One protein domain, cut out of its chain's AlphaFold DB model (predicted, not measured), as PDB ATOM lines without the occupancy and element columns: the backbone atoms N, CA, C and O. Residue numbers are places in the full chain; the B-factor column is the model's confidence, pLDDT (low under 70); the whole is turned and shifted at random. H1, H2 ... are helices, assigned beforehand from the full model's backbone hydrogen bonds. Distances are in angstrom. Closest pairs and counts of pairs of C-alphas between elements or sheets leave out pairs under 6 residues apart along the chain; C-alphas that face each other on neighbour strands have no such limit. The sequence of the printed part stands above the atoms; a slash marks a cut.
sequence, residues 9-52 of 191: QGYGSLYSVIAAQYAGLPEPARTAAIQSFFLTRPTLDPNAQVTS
ATOM      1  N   GLN A   9     -50.797   7.971  33.016       41.69
ATOM      2  CA  GLN A   9     -50.304   8.401  31.718       41.69
ATOM      3  C   GLN A   9     -48.777   8.343  31.786       41.69
ATOM      4  O   GLN A   9     -48.139   9.184  32.420       41.69
ATOM      5  N   GLY A  10     -48.185   7.300  31.202       46.19
ATOM      6  CA  GLY A  10     -46.735   7.226  31.059       46.19
ATOM      7  C   GLY A  10     -46.263   8.387  30.188       46.19
ATOM      8  O   GLY A  10     -46.744   8.537  29.067       46.19
ATOM      9  N   TYR A  11     -45.308   9.188  30.666       50.19
ATOM     10  CA  TYR A  11     -44.738  10.307  29.900       50.19
ATOM     11  C   TYR A  11     -43.791   9.850  28.776       50.19
ATOM     12  O   TYR A  11     -42.989  10.634  28.285       50.19
ATOM     13  N   GLY A  12     -43.876   8.585  28.358       61.38
ATOM     14  CA  GLY A  12     -42.898   7.939  27.494       61.38
ATOM     15  C   GLY A  12     -41.681   7.426  28.271       61.38
ATOM     16  O   GLY A  12     -41.690   7.290  29.497       61.38
ATOM     17  N   SER A  13     -40.630   7.067  27.540       73.19
ATOM     18  CA  SER A  13     -39.368   6.623  28.129       73.19
ATOM     19  C   SER A  13     -38.554   7.802  28.671       73.19
ATOM     20  O   SER A  13     -38.787   8.956  28.302       73.19
ATOM     21  N   LEU A  14     -37.558   7.527  29.514       74.12
ATOM     22  CA  LEU A  14     -36.620   8.516  30.051       74.12
ATOM     23  C   LEU A  14     -36.005   9.377  28.947       74.12
ATOM     24  O   LEU A  14     -35.845  10.583  29.118       74.12
ATOM     25  N   TYR A  15     -35.759   8.783  27.779       78.75
ATOM     26  CA  TYR A  15     -35.338   9.505  26.589       78.75
ATOM     27  C   TYR A  15     -36.268  10.670  26.220       78.75
ATOM     28  O   TYR A  15     -35.792  11.774  25.979       78.75
ATOM     29  N   SER A  16     -37.586  10.458  26.199       72.19
ATOM     30  CA  SER A  16     -38.555  11.490  25.803       72.19
ATOM     31  C   SER A  16     -38.628  12.657  26.794       72.19
ATOM     32  O   SER A  16     -38.738  13.812  26.383       72.19
ATOM     33  N   VAL A  17     -38.464  12.374  28.089       75.69
ATOM     34  CA  VAL A  17     -38.418  13.389  29.152       75.69
ATOM     35  C   VAL A  17     -37.159  14.244  29.027       75.69
ATOM     36  O   VAL A  17     -37.228  15.472  29.060       75.69
ATOM     37  N   ILE A  18     -36.009  13.604  28.820       80.88
ATOM     38  CA  ILE A  18     -34.744  14.310  28.610       80.88
ATOM     39  C   ILE A  18     -34.773  15.094  27.291       80.88
ATOM     40  O   ILE A  18     -34.354  16.249  27.254       80.88
ATOM     41  N   ALA A  19     -35.335  14.533  26.220       79.88
ATOM     42  CA  ALA A  19     -35.499  15.233  24.948       79.88
ATOM     43  C   ALA A  19     -36.374  16.491  25.085       79.88
ATOM     44  O   ALA A  19     -36.050  17.523  24.495       79.88
ATOM     45  N   ALA A  20     -37.428  16.444  25.908       78.56
ATOM     46  CA  ALA A  20     -38.257  17.608  26.213       78.56
ATOM     47  C   ALA A  20     -37.476  18.710  26.956       78.56
ATOM     48  O   ALA A  20     -37.672  19.892  26.676       78.56
ATOM     49  N   GLN A  21     -36.537  18.348  27.838       78.06
ATOM     50  CA  GLN A  21     -35.680  19.310  28.543       78.06
ATOM     51  C   GLN A  21     -34.739  20.079  27.598       78.06
ATOM     52  O   GLN A  21     -34.372  21.220  27.879       78.06
ATOM     53  N   TYR A  22     -34.395  19.483  26.453       80.75
ATOM     54  CA  TYR A  22     -33.556  20.091  25.417       80.75
ATOM     55  C   TYR A  22     -34.349  20.581  24.193       80.75
ATOM     56  O   TYR A  22     -33.749  20.949  23.182       80.75
ATOM     57  N   ALA A  23     -35.685  20.635  24.266       79.12
ATOM     58  CA  ALA A  23     -36.542  21.023  23.141       79.12
ATOM     59  C   ALA A  23     -36.279  22.451  22.623       79.12
ATOM     60  O   ALA A  23     -36.543  22.739  21.458       79.12
ATOM     61  N   GLY A  24     -35.720  23.330  23.464       79.75
ATOM     62  CA  GLY A  24     -35.331  24.694  23.093       79.75
ATOM     63  C   GLY A  24     -34.049  24.802  22.256       79.75
ATOM     64  O   GLY A  24     -33.719  25.899  21.812       79.75
ATOM     65  N   LEU A  25     -33.319  23.702  22.033       85.12
ATOM     66  CA  LEU A  25     -32.110  23.696  21.208       85.12
ATOM     67  C   LEU A  25     -32.432  23.354  19.736       85.12
ATOM     68  O   LEU A  25     -33.182  22.403  19.473       85.12
ATOM     69  N   PRO A  26     -31.847  24.078  18.763       85.44
ATOM     70  CA  PRO A  26     -31.918  23.709  17.354       85.44
ATOM     71  C   PRO A  26     -31.082  22.449  17.058       85.44
ATOM     72  O   PRO A  26     -30.099  22.149  17.741       85.44
ATOM     73  N   GLU A  27     -31.463  21.697  16.024       83.06
ATOM     74  CA  GLU A  27     -30.644  20.578  15.533       83.06
ATOM     75  C   GLU A  27     -29.419  21.107  14.770       83.06
ATOM     76  O   GLU A  27     -29.553  22.102  14.055       83.06
ATOM     77  N   PRO A  28     -28.228  20.485  14.896       83.50
ATOM     78  CA  PRO A  28     -27.943  19.174  15.508       83.50
ATOM     79  C   PRO A  28     -27.548  19.215  17.000       83.50
ATOM     80  O   PRO A  28     -27.261  18.179  17.604       83.50
ATOM     81  N   ALA A  29     -27.496  20.405  17.610       85.31
ATOM     82  CA  ALA A  29     -27.004  20.586  18.979       85.31
ATOM     83  C   ALA A  29     -27.873  19.858  20.019       85.31
ATOM     84  O   ALA A  29     -27.355  19.329  21.003       85.31
ATOM     85  N   ARG A  30     -29.185  19.776  19.771       81.62
ATOM     86  CA  ARG A  30     -30.131  19.029  20.608       81.62
ATOM     87  C   ARG A  30     -29.792  17.540  20.684       81.62
ATOM     88  O   ARG A  30     -29.693  16.996  21.783       81.62
ATOM     89  N   THR A  31     -29.560  16.892  19.544       82.44
ATOM     90  CA  THR A  31     -29.217  15.462  19.504       82.44
ATOM     91  C   THR A  31     -27.905  15.170  20.242       82.44
ATOM     92  O   THR A  31     -27.840  14.233  21.040       82.44
ATOM     93  N   ALA A  32     -26.881  16.010  20.057       85.50
ATOM     94  CA  ALA A  32     -25.597  15.865  20.749       85.50
ATOM     95  C   ALA A  32     -25.716  16.056  22.276       85.50
ATOM     96  O   ALA A  32     -25.093  15.324  23.053       85.50
ATOM     97  N   ALA A  33     -26.547  17.000  22.727       84.25
ATOM     98  CA  ALA A  33     -26.817  17.226  24.147       84.25
ATOM     99  C   ALA A  33     -27.511  16.017  24.805       84.25
ATOM    100  O   ALA A  33     -27.115  15.588  25.887       84.25
ATOM    101  N   ILE A  34     -28.490  15.411  24.128       84.38
ATOM    102  CA  ILE A  34     -29.185  14.219  24.638       84.38
ATOM    103  C   ILE A  34     -28.226  13.020  24.703       84.38
ATOM    104  O   ILE A  34     -28.177  12.314  25.708       84.38
ATOM    105  N   GLN A  35     -27.423  12.794  23.660       84.44
ATOM    106  CA  GLN A  35     -26.463  11.686  23.633       84.44
ATOM    107  C   GLN A  35     -25.383  11.829  24.712       84.44
ATOM    108  O   GLN A  35     -25.108  10.878  25.442       84.44
ATOM    109  N   SER A  36     -24.803  13.023  24.864       84.75
ATOM    110  CA  SER A  36     -23.810  13.293  25.915       84.75
ATOM    111  C   SER A  36     -24.383  13.129  27.329       84.75
ATOM    112  O   SER A  36     -23.689  12.636  28.223       84.75
ATOM    113  N   PHE A  37     -25.662  13.450  27.540       84.62
ATOM    114  CA  PHE A  37     -26.337  13.219  28.816       84.62
ATOM    115  C   PHE A  37     -26.350  11.735  29.218       84.62
ATOM    116  O   PHE A  37     -26.031  11.419  30.366       84.62
ATOM    117  N   PHE A  38     -26.662  10.828  28.287       83.12
ATOM    118  CA  PHE A  38     -26.683   9.384  28.555       83.12
ATOM    119  C   PHE A  38     -25.278   8.765  28.596       83.12
ATOM    120  O   PHE A  38     -25.013   7.912  29.438       83.12
ATOM    121  N   LEU A  39     -24.340   9.244  27.771       82.56
ATOM    122  CA  LEU A  39     -22.940   8.792  27.805       82.56
ATOM    123  C   LEU A  39     -22.248   9.110  29.136       82.56
ATOM    124  O   LEU A  39     -21.435   8.327  29.619       82.56
ATOM    125  N   THR A  40     -22.589  10.243  29.757       84.12
ATOM    126  CA  THR A  40     -22.062  10.630  31.077       84.12
ATOM    127  C   THR A  40     -22.780   9.944  32.244       84.12
ATOM    128  O   THR A  40     -22.339  10.063  33.386       84.12
ATOM    129  N   ARG A  41     -23.877   9.219  31.981       77.19
ATOM    130  CA  ARG A  41     -24.706   8.530  32.983       77.19
ATOM    131  C   ARG A  41     -25.106   7.128  32.493       77.19
ATOM    132  O   ARG A  41     -26.293   6.864  32.316       77.19
ATOM    133  N   PRO A  42     -24.141   6.210  32.304       71.94
ATOM    134  CA  PRO A  42     -24.372   4.905  31.671       71.94
ATOM    135  C   PRO A  42     -25.302   3.973  32.464       71.94
ATOM    136  O   PRO A  42     -25.774   2.975  31.932       71.94
ATOM    137  N   THR A  43     -25.573   4.280  33.734       71.56
ATOM    138  CA  THR A  43     -26.525   3.544  34.579       71.56
ATOM    139  C   THR A  43     -27.987   3.899  34.305       71.56
ATOM    140  O   THR A  43     -28.879   3.243  34.840       71.56
ATOM    141  N   LEU A  44     -28.254   4.932  33.501       75.69
ATOM    142  CA  LEU A  44     -29.602   5.334  33.117       75.69
ATOM    143  C   LEU A  44     -30.001   4.641  31.815       75.69
ATOM    144  O   LEU A  44     -29.444   4.937  30.760       75.69
ATOM    145  N   ASP A  45     -30.994   3.754  31.885       74.06
ATOM    146  CA  ASP A  45     -31.595   3.138  30.701       74.06
ATOM    147  C   ASP A  45     -32.490   4.167  29.975       74.06
ATOM    148  O   ASP A  45     -33.486   4.624  30.546       74.06
ATOM    149  N   PRO A  46     -32.187   4.540  28.718       68.12
ATOM    150  CA  PRO A  46     -33.001   5.474  27.941       68.12
ATOM    151  C   PRO A  46     -34.439   4.989  27.708       68.12
ATOM    152  O   PRO A  46     -35.329   5.814  27.491       68.12
ATOM    153  N   ASN A  47     -34.670   3.672  27.756       73.25
ATOM    154  CA  ASN A  47     -35.980   3.044  27.597       73.25
ATOM    155  C   ASN A  47     -36.729   2.879  28.922       73.25
ATOM    156  O   ASN A  47     -37.892   2.464  28.905       73.25
ATOM    157  N   ALA A  48     -36.108   3.229  30.056       70.12
ATOM    158  CA  ALA A  48     -36.770   3.187  31.351       70.12
ATOM    159  C   ALA A  48     -38.053   4.021  31.298       70.12
ATOM    160  O   ALA A  48     -38.037   5.197  30.934       70.12
ATOM    161  N   GLN A  49     -39.181   3.404  31.638       65.12
ATOM    162  CA  GLN A  49     -40.471   4.082  31.685       65.12
ATOM    163  C   GLN A  49     -40.450   5.135  32.795       65.12
ATOM    164  O   GLN A  49     -40.274   4.798  33.969       65.12
ATOM    165  N   VAL A  50     -40.661   6.405  32.440       55.12
ATOM    166  CA  VAL A  50     -40.840   7.460  33.441       55.12
ATOM    167  C   VAL A  50     -42.309   7.480  33.826       55.12
ATOM    168  O   VAL A  50     -43.167   8.007  33.116       55.12
ATOM    169  N   THR A  51     -42.602   6.862  34.965       54.56
ATOM    170  CA  THR A  51     -43.915   6.964  35.593       54.56
ATOM    171  C   THR A  51     -43.966   8.265  36.380       54.56
ATOM    172  O   THR A  51     -43.103   8.547  37.210       54.56
ATOM    173  N   SER A  52     -44.958   9.103  36.098       45.59
ATOM    174  CA  SER A  52     -45.247  10.230  36.970       45.59
ATOM    175  C   SER A  52     -46.179   9.778  38.066       45.59
ATOM    176  O   SER A  52     -47.333   9.433  37.818       45.59
TER     177      SER A  52
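What this domain is: This is residues 9 to 52 of the 191 residues of an uncharacterized protein of bioreactor metagenome (UniProt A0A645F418). A small, flat helical hairpin: the short helix H1 and the longer helix H2 run opposite ways and touch, and a tail with no named element, residues 40 to 52, folds back from the end of H2 past the beginning of H1 toward the first printed residues. The printed part has 44 residues with two named helices, H1 then H2, and no named strand. Its class is all helix, with 19 of the 44 residues in named elements. It is only just compact, close to loose, with a radius of gyration of the C-alphas of 10.6 A, and it spans 28 by 22 by 11 A.

How they stand to each other: Start at Gln 9 and read on to H1, residues 14 to 21; a short link of 7 residues then leads to H2, residues 29 to 39. Look at Ala 19 and Ile 34, the closest C-alphas of the two helices, 6.4 A apart: here H1 and H2 touch. Their lines stand at a steep tilt of 41 degrees, opposite ways, and their centres are 10.5 A apart. In both helices every O i to N i+4 pair is within hydrogen-bond range.

Where its parts are: Find C-alpha 14 at (-36.620, 8.516, 30.051); from there H1 runs 10.9 A to C-alpha 21 at (-35.680, 19.310, 28.543), with y rising. H2 begins at C-alpha 29, (-27.004, 20.586, 18.979), and runs 15.3 A to C-alpha 39 at (-22.940, 8.792, 27.805), with y falling and z rising.

The domain as a whole: The two C-alphas farthest apart, those of Gln 9 and Pro 28, are 29.6 A apart, while the first and last printed C-alphas, Gln 9 and Ser 52, are 7.5 A apart. The printed part has no cut. The mean pLDDT of the printed part is 74.5; look for values under 70 at residues 9 to 12, residue 46 and residues 49 to 52.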